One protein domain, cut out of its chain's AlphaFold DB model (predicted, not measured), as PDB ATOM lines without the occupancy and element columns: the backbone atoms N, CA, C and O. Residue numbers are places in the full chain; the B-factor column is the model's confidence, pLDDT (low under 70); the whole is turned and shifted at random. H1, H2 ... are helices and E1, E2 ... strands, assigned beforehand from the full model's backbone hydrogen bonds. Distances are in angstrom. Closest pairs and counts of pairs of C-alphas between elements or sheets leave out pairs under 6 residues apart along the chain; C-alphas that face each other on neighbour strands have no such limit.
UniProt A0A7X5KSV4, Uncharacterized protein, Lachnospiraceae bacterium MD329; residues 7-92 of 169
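This is residues 7 to 92 of the 169 residues of an uncharacterized protein of Lachnospiraceae bacterium MD329 (UniProt A0A7X5KSV4). A long helical hairpin, H1 and H2, extends from a small antiparallel sheet, ordered E2, E1, E3, with H1's first part over one face and H3 over the other: three layers. The 86 printed residues, mostly helix, run E1 E2 H1 H2 E3 H3. The whole is loose, radius of gyration of the C-alphas 15.0 A, and flat, 44 by 33 by 17 A.

E1, residues 7 to 10, is antiparallel to its hairpin partner E2, residues 15 to 19, with N 8 and O 18 2.8 A apart, and to E3, residues 75 to 79, with N 9 and O 76 2.8 A apart. H1, residues 26 to 50, is on this strongly twisted sheet, height 7.8 A. H2, residues 54 to 73, touches H1, opposite ways at 19 degrees, a shallow tilt; the closest C-alphas, Phe 48 and Trp 60, are 5.3 A apart. E2, H1 H2, E3 make a split strand-helix-strand unit, two strands of one sheet that are not neighbours, with helices between them along the chain and E1 between them in the sheet; its crossover is right-handed. H3, residues 80 to 92, is on the opposite face, height 8.9 A. In H1, H2 and H3 every O i to N i+4 pair is within hydrogen-bond range.

C-alpha 7 begins E1 at (-5.228, -36.261, -62.110). H1 measures 36.8 A, H2 28.5 A. H3 ends at C-alpha 92 (-13.730, -28.526, -79.608).

The farthest C-alphas, Gly 23 and Asp 54, are 46.2 A apart. The printed part has no cut and no long link; no printed residue is under 70 in pLDDT.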
ATOM      1  N   VAL A   7      -6.145 -37.167 -61.422       96.19
ATOM      2  CA  VAL A   7      -5.228 -36.261 -62.110       96.19
ATOM      3  C   VAL A   7      -5.317 -34.871 -61.510       96.19
ATOM      4  O   VAL A   7      -6.381 -34.421 -61.086       96.19
ATOM      5  N   ILE A   8      -4.192 -34.177 -61.511       97.69
ATOM      6  CA  ILE A   8      -4.109 -32.751 -61.254       97.69
ATOM      7  C   ILE A   8      -4.092 -32.074 -62.623       97.69
ATOM      8  O   ILE A   8      -3.154 -32.259 -63.397       97.69
ATOM      9  N   ALA A   9      -5.148 -31.335 -62.940       97.94
ATOM     10  CA  ALA A   9      -5.321 -30.644 -64.207       97.94
ATOM     11  C   ALA A   9      -5.062 -29.142 -64.047       97.94
ATOM     12  O   ALA A   9      -5.614 -28.507 -63.146       97.94
ATOM     13  N   GLU A  10      -4.248 -28.585 -64.938       97.69
ATOM     14  CA  GLU A  10      -4.097 -27.144 -65.146       97.69
ATOM     15  C   GLU A  10      -5.279 -26.669 -66.001       97.69
ATOM     16  O   GLU A  10      -5.513 -27.206 -67.084       97.69
ATOM     17  N   MET A  11      -6.063 -25.708 -65.509       97.62
ATOM     18  CA  MET A  11      -7.392 -25.436 -66.061       97.62
ATOM     19  C   MET A  11      -7.447 -24.407 -67.198       97.62
ATOM     20  O   MET A  11      -8.465 -24.359 -67.887       97.62
ATOM     21  N   ALA A  12      -6.403 -23.609 -67.436       96.00
ATOM     22  CA  ALA A  12      -6.338 -22.671 -68.558       96.00
ATOM     23  C   ALA A  12      -6.283 -23.419 -69.896       96.00
ATOM     24  O   ALA A  12      -7.019 -23.097 -70.832       96.00
ATOM     25  N   THR A  13      -5.451 -24.458 -69.962       92.69
ATOM     26  CA  THR A  13      -5.283 -25.312 -71.149       92.69
ATOM     27  C   THR A  13      -5.994 -26.659 -71.033       92.69
ATOM     28  O   THR A  13      -6.117 -27.375 -72.023       92.69
ATOM     29  N   VAL A  14      -6.485 -27.008 -69.839       96.31
ATOM     30  CA  VAL A  14      -7.048 -28.328 -69.512       96.31
ATOM     31  C   VAL A  14      -6.061 -29.441 -69.882       96.31
ATOM     32  O   VAL A  14      -6.344 -30.362 -70.654       96.31
ATOM     33  N   SER A  15      -4.859 -29.330 -69.317       94.88
ATOM     34  CA  SER A  15      -3.756 -30.278 -69.483       94.88
ATOM     35  C   SER A  15      -3.413 -30.961 -68.159       94.88
ATOM     36  O   SER A  15      -3.698 -30.442 -67.079       94.88
ATOM     37  N   ILE A  16      -2.834 -32.163 -68.230       95.44
ATOM     38  CA  ILE A  16      -2.384 -32.870 -67.028       95.44
ATOM     39  C   ILE A  16      -1.101 -32.203 -66.541       95.44
ATOM     40  O   ILE A  16      -0.111 -32.163 -67.269       95.44
ATOM     41  N   PHE A  17      -1.121 -31.728 -65.300       96.38
ATOM     42  CA  PHE A  17       0.082 -31.321 -64.587       96.38
ATOM     43  C   PHE A  17       0.808 -32.549 -64.022       96.38
ATOM     44  O   PHE A  17       1.985 -32.755 -64.303       96.38
ATOM     45  N   ASP A  18       0.105 -33.366 -63.230       96.06
ATOM     46  CA  ASP A  18       0.647 -34.553 -62.552       96.06
ATOM     47  C   ASP A  18      -0.508 -35.432 -62.018       96.06
ATOM     48  O   ASP A  18      -1.682 -35.109 -62.194       96.06
ATOM     49  N   PHE A  19      -0.196 -36.532 -61.339       94.81
ATOM     50  CA  PHE A  19      -1.149 -37.387 -60.630       94.81
ATOM     51  C   PHE A  19      -1.076 -37.161 -59.113       94.81
ATOM     52  O   PHE A  19      -0.056 -36.720 -58.571       94.81
ATOM     53  N   VAL A  20      -2.162 -37.483 -58.404       95.19
ATOM     54  CA  VAL A  20      -2.163 -37.452 -56.933       95.19
ATOM     55  C   VAL A  20      -1.262 -38.567 -56.402       95.19
ATOM     56  O   VAL A  20      -1.445 -39.747 -56.710       95.19
ATOM     57  N   LYS A  21      -0.279 -38.209 -55.573       93.38
ATOM     58  CA  LYS A  21       0.705 -39.166 -55.054       93.38
ATOM     59  C   LYS A  21       0.092 -40.082 -53.993       93.38
ATOM     60  O   LYS A  21      -0.916 -39.780 -53.352       93.38
ATOM     61  N   THR A  22       0.716 -41.239 -53.772       90.50
ATOM     62  CA  THR A  22       0.279 -42.154 -52.703       90.50
ATOM     63  C   THR A  22       0.447 -41.474 -51.343       90.50
ATOM     64  O   THR A  22       1.534 -41.001 -51.028       90.50
ATOM     65  N   GLY A  23      -0.627 -41.414 -50.549       90.69
ATOM     66  CA  GLY A  23      -0.640 -40.737 -49.244       90.69
ATOM     67  C   GLY A  23      -0.801 -39.213 -49.304       90.69
ATOM     68  O   GLY A  23      -0.935 -38.581 -48.259       90.69
ATOM     69  N   GLU A  24      -0.831 -38.614 -50.498       93.88
ATOM     70  CA  GLU A  24      -1.097 -37.187 -50.682       93.88
ATOM     71  C   GLU A  24      -2.603 -36.912 -50.579       93.88
ATOM     72  O   GLU A  24      -3.432 -37.644 -51.131       93.88
ATOM     73  N   THR A  25      -2.965 -35.848 -49.861       95.25
ATOM     74  CA  THR A  25      -4.350 -35.372 -49.810       95.25
ATOM     75  C   THR A  25      -4.666 -34.545 -51.055       95.25
ATOM     76  O   THR A  25      -3.787 -33.910 -51.633       95.25
ATOM     77  N   ILE A  26      -5.943 -34.477 -51.441       95.06
ATOM     78  CA  ILE A  26      -6.393 -33.648 -52.574       95.06
ATOM     79  C   ILE A  26      -5.978 -32.178 -52.402       95.06
ATOM     80  O   ILE A  26      -5.545 -31.541 -53.361       95.06
ATOM     81  N   ALA A  27      -6.081 -31.645 -51.180       96.62
ATOM     82  CA  ALA A  27      -5.683 -30.272 -50.882       96.62
ATOM     83  C   ALA A  27      -4.176 -30.058 -51.092       96.62
ATOM     84  O   ALA A  27      -3.791 -29.096 -51.748       96.62
ATOM     85  N   ALA A  28      -3.335 -30.981 -50.609       97.12
ATOM     86  CA  ALA A  28      -1.887 -30.906 -50.795       97.12
ATOM     87  C   ALA A  28      -1.482 -31.033 -52.275       97.12
ATOM     88  O   ALA A  28      -0.640 -30.273 -52.744       97.12
ATOM     89  N   ALA A  29      -2.129 -31.932 -53.023       96.69
ATOM     90  CA  ALA A  29      -1.907 -32.098 -54.459       96.69
ATOM     91  C   ALA A  29      -2.229 -30.815 -55.243       96.69
ATOM     92  O   ALA A  29      -1.441 -30.372 -56.080       96.69
ATOM     93  N   LYS A  30      -3.374 -30.190 -54.936       97.25
ATOM     94  CA  LYS A  30      -3.784 -28.921 -55.543       97.25
ATOM     95  C   LYS A  30      -2.821 -27.785 -55.187       97.25
ATOM     96  O   LYS A  30      -2.449 -27.018 -56.070       97.25
ATOM     97  N   GLU A  31      -2.426 -27.675 -53.921       97.69
ATOM     98  CA  GLU A  31      -1.506 -26.630 -53.460       97.69
ATOM     99  C   GLU A  31      -0.146 -26.743 -54.153       97.69
ATOM    100  O   GLU A  31       0.315 -25.781 -54.759       97.69
ATOM    101  N   ARG A  32       0.435 -27.949 -54.178       97.19
ATOM    102  CA  ARG A  32       1.706 -28.236 -54.857       97.19
ATOM    103  C   ARG A  32       1.704 -27.790 -56.319       97.19
ATOM    104  O   ARG A  32       2.691 -27.235 -56.794       97.19
ATOM    105  N   ALA A  33       0.615 -28.048 -57.040       97.25
ATOM    106  CA  ALA A  33       0.507 -27.675 -58.444       97.25
ATOM    107  C   ALA A  33       0.365 -26.159 -58.645       97.25
ATOM    108  O   ALA A  33       1.036 -25.589 -59.499       97.25
ATOM    109  N   ASN A  34      -0.446 -25.480 -57.827       97.62
ATOM    110  CA  ASN A  34      -0.562 -24.020 -57.911       97.62
ATOM    111  C   ASN A  34       0.747 -23.320 -57.517       97.62
ATOM    112  O   ASN A  34       1.153 -22.367 -58.181       97.62
ATOM    113  N   GLN A  35       1.438 -23.823 -56.490       98.12
ATOM    114  CA  GLN A  35       2.741 -23.313 -56.074       98.12
ATOM    115  C   GLN A  35       3.783 -23.438 -57.193       98.12
ATOM    116  O   GLN A  35       4.499 -22.474 -57.453       98.12
ATOM    117  N   TYR A  36       3.814 -24.561 -57.919       97.88
ATOM    118  CA  TYR A  36       4.702 -24.732 -59.074       97.88
ATOM    119  C   TYR A  36       4.527 -23.619 -60.121       97.88
ATOM    120  O   TYR A  36       5.514 -23.095 -60.640       97.88
ATOM    121  N   TYR A  37       3.285 -23.226 -60.431       98.00
ATOM    122  CA  TYR A  37       3.039 -22.144 -61.387       98.00
ATOM    123  C   TYR A  37       3.409 -20.767 -60.827       98.00
ATOM    124  O   TYR A  37       3.958 -19.957 -61.570       98.00
ATOM    125  N   MET A  38       3.187 -20.508 -59.535       98.06
ATOM    126  CA  MET A  38       3.633 -19.264 -58.893       98.06
ATOM    127  C   MET A  38       5.162 -19.125 -58.916       98.06
ATOM    128  O   MET A  38       5.682 -18.095 -59.337       98.06
ATOM    129  N   GLU A  39       5.894 -20.178 -58.549       98.12
ATOM    130  CA  GLU A  39       7.362 -20.199 -58.615       98.12
ATOM    131  C   GLU A  39       7.868 -20.075 -60.061       98.12
ATOM    132  O   GLU A  39       8.849 -19.380 -60.340       98.12
ATOM    133  N   GLY A  40       7.172 -20.713 -61.005       97.81
ATOM    134  CA  GLY A  40       7.465 -20.604 -62.428       97.81
ATOM    135  C   GLY A  40       7.297 -19.183 -62.972       97.81
ATOM    136  O   GLY A  40       8.153 -18.744 -63.740       97.81
ATOM    137  N   LEU A  41       6.263 -18.450 -62.541       98.31
ATOM    138  CA  LEU A  41       6.056 -17.048 -62.917       98.31
ATOM    139  C   LEU A  41       7.221 -16.169 -62.451       98.31
ATOM    140  O   LEU A  41       7.741 -15.378 -63.235       98.31
ATOM    141  N   GLU A  42       7.665 -16.329 -61.205       98.00
ATOM    142  CA  GLU A  42       8.787 -15.549 -60.671       98.00
ATOM    143  C   GLU A  42      10.092 -15.842 -61.424       98.00
ATOM    144  O   GLU A  42      10.827 -14.920 -61.785       98.00
ATOM    145  N   ARG A  43      10.336 -17.110 -61.781       97.44
ATOM    146  CA  ARG A  43      11.468 -17.483 -62.642       97.44
ATOM    147  C   ARG A  43      11.387 -16.823 -64.019       97.44
ATOM    148  O   ARG A  43      12.394 -16.335 -64.519       97.44
ATOM    149  N   VAL A  44      10.213 -16.815 -64.646       97.25
ATOM    150  CA  VAL A  44      10.038 -16.216 -65.977       97.25
ATOM    151  C   VAL A  44      10.196 -14.692 -65.928       97.25
ATOM    152  O   VAL A  44      10.854 -14.132 -66.801       97.25
ATOM    153  N   LYS A  45       9.678 -14.016 -64.895       97.69
ATOM    154  CA  LYS A  45       9.892 -12.572 -64.691       97.69
ATOM    155  C   LYS A  45      11.371 -12.224 -64.544       97.69
ATOM    156  O   LYS A  45      11.813 -11.221 -65.097       97.69
ATOM    157  N   TYR A  46      12.135 -13.057 -63.838       96.62
ATOM    158  CA  TYR A  46      13.583 -12.891 -63.740       96.62
ATOM    159  C   TYR A  46      14.264 -12.998 -65.115       96.62
ATOM    160  O   TYR A  46      15.037 -12.120 -65.488       96.62
ATOM    161  N   LEU A  47      13.921 -14.017 -65.912       96.12
ATOM    162  CA  LEU A  47      14.475 -14.199 -67.261       96.12
ATOM    163  C   LEU A  47      14.095 -13.059 -68.217       96.12
ATOM    164  O   LEU A  47      14.911 -12.635 -69.032       96.12
ATOM    165  N   PHE A  48      12.881 -12.516 -68.088       96.25
ATOM    166  CA  PHE A  48      12.463 -11.326 -68.827       96.25
ATOM    167  C   PHE A  48      13.352 -10.113 -68.510       96.25
ATOM    168  O   PHE A  48      13.777  -9.409 -69.424       96.25
ATOM    169  N   GLN A  49      13.674  -9.887 -67.231       94.75
ATOM    170  CA  GLN A  49      14.544  -8.783 -66.807       94.75
ATOM    171  C   GLN A  49      15.989  -8.942 -67.302       94.75
ATOM    172  O   GLN A  49      16.620  -7.945 -67.650       94.75
ATOM    173  N   ASP A  50      16.491 -10.176 -67.364       94.31
ATOM    174  CA  ASP A  50      17.849 -10.499 -67.828       94.31
ATOM    175  C   ASP A  50      17.984 -10.500 -69.367       94.31
ATOM    176  O   ASP A  50      19.077 -10.600 -69.921       94.31
ATOM    177  N   SER A  51      16.871 -10.365 -70.094       93.25
ATOM    178  CA  SER A  51      16.868 -10.466 -71.554       93.25
ATOM    179  C   SER A  51      17.475  -9.243 -72.243       93.25
ATOM    180  O   SER A  51      17.042  -8.098 -72.050       93.25
ATOM    181  N   ALA A  52      18.458  -9.514 -73.107       90.75
ATOM    182  CA  ALA A  52      19.254  -8.503 -73.797       90.75
ATOM    183  C   ALA A  52      18.625  -7.993 -75.104       90.75
ATOM    184  O   ALA A  52      18.847  -6.839 -75.466       90.75
ATOM    185  N   ASP A  53      17.848  -8.827 -75.799       95.25
ATOM    186  CA  ASP A  53      17.262  -8.508 -77.104       95.25
ATOM    187  C   ASP A  53      15.728  -8.539 -77.100       95.25
ATOM    188  O   ASP A  53      15.088  -9.171 -76.254       95.25
ATOM    189  N   ASP A  54      15.140  -7.846 -78.074       94.56
ATOM    190  CA  ASP A  54      13.694  -7.641 -78.151       94.56
ATOM    191  C   ASP A  54      12.919  -8.934 -78.433       94.56
ATOM    192  O   ASP A  54      11.832  -9.107 -77.888       94.56
ATOM    193  N   LYS A  55      13.483  -9.878 -79.202       94.50
ATOM    194  CA  LYS A  55      12.818 -11.165 -79.472       94.50
ATOM    195  C   LYS A  55      12.747 -12.013 -78.209       94.50
ATOM    196  O   LYS A  55      11.705 -12.595 -77.913       94.50
ATOM    197  N   SER A  56      13.835 -12.056 -77.443       94.31
ATOM    198  CA  SER A  56      13.852 -12.721 -76.140       94.31
ATOM    199  C   SER A  56      12.853 -12.074 -75.180       94.31
ATOM    200  O   SER A  56      12.091 -12.782 -74.524       94.31
ATOM    201  N   ARG A  57      12.787 -10.737 -75.130       94.56
ATOM    202  CA  ARG A  57      11.805 -10.025 -74.294       94.56
ATOM    203  C   ARG A  57      10.369 -10.333 -74.685       94.56
ATOM    204  O   ARG A  57       9.568 -10.610 -73.800       94.56
ATOM    205  N   GLU A  58      10.047 -10.322 -75.973       96.56
ATOM    206  CA  GLU A  58       8.717 -10.684 -76.470       96.56
ATOM    207  C   GLU A  58       8.356 -12.124 -76.086       96.56
ATOM    208  O   GLU A  58       7.286 -12.375 -75.529       96.56
ATOM    209  N   TYR A  59       9.278 -13.067 -76.298       96.12
ATOM    210  CA  TYR A  59       9.086 -14.458 -75.899       96.12
ATOM    211  C   TYR A  59       8.788 -14.586 -74.401       96.12
ATOM    212  O   TYR A  59       7.795 -15.211 -74.022       96.12
ATOM    213  N   TRP A  60       9.605 -13.980 -73.537       97.25
ATOM    214  CA  TRP A  60       9.396 -14.072 -72.093       97.25
ATOM    215  C   TRP A  60       8.161 -13.312 -71.627       97.25
ATOM    216  O   TRP A  60       7.479 -13.798 -70.731       97.25
ATOM    217  N   GLN A  61       7.811 -12.191 -72.256       97.38
ATOM    218  CA  GLN A  61       6.554 -11.494 -71.990       97.38
ATOM    219  C   GLN A  61       5.350 -12.397 -72.285       97.38
ATOM    220  O   GLN A  61       4.431 -12.474 -71.471       97.38
ATOM    221  N   ASN A  62       5.384 -13.148 -73.389       97.06
ATOM    222  CA  ASN A  62       4.355 -14.140 -73.704       97.06
ATOM    223  C   ASN A  62       4.323 -15.279 -72.672       97.06
ATOM    224  O   ASN A  62       3.247 -15.739 -72.290       97.06
ATOM    225  N   GLN A  63       5.487 -15.715 -72.171       97.50
ATOM    226  CA  GLN A  63       5.540 -16.694 -71.084       97.50
ATOM    227  C   GLN A  63       4.951 -16.140 -69.777       97.50
ATOM    228  O   GLN A  63       4.233 -16.873 -69.102       97.50
ATOM    229  N   ILE A  64       5.197 -14.870 -69.426       98.25
ATOM    230  CA  ILE A  64       4.587 -14.219 -68.250       98.25
ATOM    231  C   ILE A  64       3.067 -14.306 -68.355       98.25
ATOM    232  O   ILE A  64       2.439 -14.874 -67.462       98.25
ATOM    233  N   THR A  65       2.498 -13.848 -69.474       98.06
ATOM    234  CA  THR A  65       1.050 -13.900 -69.723       98.06
ATOM    235  C   THR A  65       0.517 -15.329 -69.593       98.06
ATOM    236  O   THR A  65      -0.462 -15.572 -68.891       98.06
ATOM    237  N   ALA A  66       1.209 -16.310 -70.183       97.00
ATOM    238  CA  ALA A  66       0.803 -17.710 -70.101       97.00
ATOM    239  C   ALA A  66       0.820 -18.264 -68.663       97.00
ATOM    240  O   ALA A  66      -0.030 -19.081 -68.314       97.00
ATOM    241  N   TYR A  67       1.773 -17.865 -67.815       97.88
ATOM    242  CA  TYR A  67       1.784 -18.262 -66.402       97.88
ATOM    243  C   TYR A  67       0.702 -17.541 -65.592       97.88
ATOM    244  O   TYR A  67       0.073 -18.170 -64.742       97.88
ATOM    245  N   GLU A  68       0.455 -16.258 -65.859       98.19
ATOM    246  CA  GLU A  68      -0.622 -15.494 -65.220       98.19
ATOM    247  C   GLU A  68      -1.995 -16.116 -65.506       98.19
ATOM    248  O   GLU A  68      -2.781 -16.311 -64.575       98.19
ATOM    249  N   ASP A  69      -2.250 -16.528 -66.750       97.75
ATOM    250  CA  ASP A  69      -3.481 -17.228 -67.129       97.75
ATOM    251  C   ASP A  69      -3.636 -18.567 -66.394       97.75
ATOM    252  O   ASP A  69      -4.716 -18.868 -65.875       97.75
ATOM    253  N   LYS A  70      -2.553 -19.347 -66.271       97.75
ATOM    254  CA  LYS A  70      -2.545 -20.623 -65.530       97.75
ATOM    255  C   LYS A  70      -2.789 -20.431 -64.038       97.75
ATOM    256  O   LYS A  70      -3.557 -21.177 -63.438       97.75
ATOM    257  N   ILE A  71      -2.177 -19.417 -63.426       98.06
ATOM    258  CA  ILE A  71      -2.385 -19.086 -62.009       98.06
ATOM    259  C   ILE A  71      -3.827 -18.632 -61.777       98.06
ATOM    260  O   ILE A  71      -4.466 -19.067 -60.818       98.06
ATOM    261  N   LYS A  72      -4.360 -17.791 -62.668       98.19
ATOM    262  CA  LYS A  72      -5.738 -17.297 -62.600       98.19
ATOM    263  C   LYS A  72      -6.762 -18.423 -62.753       98.19
ATOM    264  O   LYS A  72      -7.751 -18.436 -62.023       98.19
ATOM    265  N   ALA A  73      -6.548 -19.346 -63.689       97.44
ATOM    266  CA  ALA A  73      -7.416 -20.508 -63.877       97.44
ATOM    267  C   ALA A  73      -7.270 -21.528 -62.733       97.44
ATOM    268  O   ALA A  73      -8.256 -22.132 -62.298       97.44
ATOM    269  N   GLY A  74      -6.047 -21.679 -62.226       98.06
ATOM    270  CA  GLY A  74      -5.676 -22.575 -61.144       98.06
ATOM    271  C   GLY A  74      -5.699 -24.053 -61.534       98.06
ATOM    272  O   GLY A  74      -6.155 -24.457 -62.603       98.06
ATOM    273  N   CYS A  75      -5.218 -24.888 -60.618       98.25
ATOM    274  CA  CYS A  75      -5.251 -26.341 -60.755       98.25
ATOM    275  C   CYS A  75      -6.479 -26.960 -60.077       98.25
ATOM    276  O   CYS A  75      -6.927 -26.505 -59.017       98.25
ATOM    277  N   GLN A  76      -6.985 -28.056 -60.639       98.12
ATOM    278  CA  GLN A  76      -8.044 -28.883 -60.051       98.12
ATOM    279  C   GLN A  76      -7.608 -30.343 -59.962       98.12
ATOM    280  O   GLN A  76      -6.850 -30.820 -60.797       98.12
ATOM    281  N   VAL A  77      -8.107 -31.061 -58.957       97.56
ATOM    282  CA  VAL A  77      -7.953 -32.518 -58.874       97.56
ATOM    283  C   VAL A  77      -9.241 -33.150 -59.376       97.56
ATOM    284  O   VAL A  77     -10.306 -32.883 -58.823       97.56
ATOM    285  N   LEU A  78      -9.138 -33.961 -60.422       96.81
ATOM    286  CA  LEU A  78     -10.264 -34.545 -61.143       96.81
ATOM    287  C   LEU A  78     -10.067 -36.055 -61.277       96.81
ATOM    288  O   LEU A  78      -8.938 -36.545 -61.267       96.81
ATOM    289  N   SER A  79     -11.159 -36.793 -61.468       95.31
ATOM    290  CA  SER A  79     -11.040 -38.135 -62.051       95.31
ATOM    291  C   SER A  79     -10.531 -38.038 -63.491       95.31
ATOM    292  O   SER A  79     -10.753 -37.028 -64.167       95.31
ATOM    293  N   PHE A  80      -9.880 -39.091 -63.985       93.25
ATOM    294  CA  PHE A  80      -9.420 -39.120 -65.374       93.25
ATOM    295  C   PHE A  80     -10.566 -38.926 -66.387       93.25
ATOM    296  O   PHE A  80     -10.414 -38.175 -67.349       93.25
ATOM    297  N   ASP A  81     -11.735 -39.524 -66.144       94.00
ATOM    298  CA  ASP A  81     -12.908 -39.378 -67.015       94.00
ATOM    299  C   ASP A  81     -13.434 -37.938 -67.041       94.00
ATOM    300  O   ASP A  81     -13.734 -37.390 -68.106       94.00
ATOM    301  N   GLU A  82     -13.501 -37.285 -65.879       96.12
ATOM    302  CA  GLU A  82     -13.909 -35.884 -65.807       96.12
ATOM    303  C   GLU A  82     -12.905 -34.968 -66.514       96.12
ATOM    304  O   GLU A  82     -13.310 -34.062 -67.248       96.12
ATOM    305  N   PHE A  83     -11.607 -35.228 -66.344       96.00
ATOM    306  CA  PHE A  83     -10.560 -34.534 -67.086       96.00
ATOM    307  C   PHE A  83     -10.743 -34.696 -68.599       96.00
ATOM    308  O   PHE A  83     -10.768 -33.699 -69.318       96.00
ATOM    309  N   ARG A  84     -10.945 -35.925 -69.092       94.75
ATOM    310  CA  ARG A  84     -11.151 -36.202 -70.524       94.75
ATOM    311  C   ARG A  84     -12.371 -35.477 -71.082       94.75
ATOM    312  O   ARG A  84     -12.292 -34.935 -72.183       94.75
ATOM    313  N   ARG A  85     -13.471 -35.419 -70.324       95.75
ATOM    314  CA  ARG A  85     -14.671 -34.664 -70.708       95.75
ATOM    315  C   ARG A  85     -14.381 -33.166 -70.824       95.75
ATOM    316  O   ARG A  85     -14.698 -32.572 -71.848       95.75
ATOM    317  N   LYS A  86     -13.743 -32.562 -69.816       97.00
ATOM    318  CA  LYS A  86     -13.401 -31.128 -69.838       97.00
ATOM    319  C   LYS A  86     -12.385 -30.790 -70.930       97.00
ATOM    320  O   LYS A  86     -12.515 -29.759 -71.579       97.00
ATOM    321  N   GLN A  87     -11.397 -31.660 -71.154       96.00
ATOM    322  CA  GLN A  87     -10.414 -31.489 -72.223       96.00
ATOM    323  C   GLN A  87     -11.105 -31.523 -73.584       96.00
ATOM    324  O   GLN A  87     -10.856 -30.652 -74.410       96.00
ATOM    325  N   ARG A  88     -12.012 -32.484 -73.802       96.19
ATOM    326  CA  ARG A  88     -12.834 -32.526 -75.013       96.19
ATOM    327  C   ARG A  88     -13.580 -31.214 -75.205       96.19
ATOM    328  O   ARG A  88     -13.436 -30.606 -76.257       96.19
ATOM    329  N   GLU A  89     -14.351 -30.799 -74.199       95.56
ATOM    330  CA  GLU A  89     -15.157 -29.573 -74.237       95.56
ATOM    331  C   GLU A  89     -14.308 -28.358 -74.617       95.56
ATOM    332  O   GLU A  89     -14.706 -27.610 -75.499       95.56
ATOM    333  N   LYS A  90     -13.117 -28.212 -74.023       94.75
ATOM    334  CA  LYS A  90     -12.190 -27.114 -74.319       94.75
ATOM    335  C   LYS A  90     -11.592 -27.186 -75.725       94.75
ATOM    336  O   LYS A  90     -11.472 -26.159 -76.376       94.75
ATOM    337  N   LEU A  91     -11.189 -28.368 -76.190       94.88
ATOM    338  CA  LEU A  91     -10.523 -28.512 -77.490       94.88
ATOM    339  C   LEU A  91     -11.477 -28.278 -78.660       94.88
ATOM    340  O   LEU A  91     -11.059 -27.764 -79.688       94.88
ATOM    341  N   ILE A  92     -12.748 -28.657 -78.522       94.50
ATOM    342  CA  ILE A  92     -13.730 -28.526 -79.608       94.50
ATOM    343  C   ILE A  92     -14.652 -27.312 -79.438       94.50
ATOM    344  O   ILE A  92     -15.561 -27.150 -80.255       94.50
TER     345      ILE A  92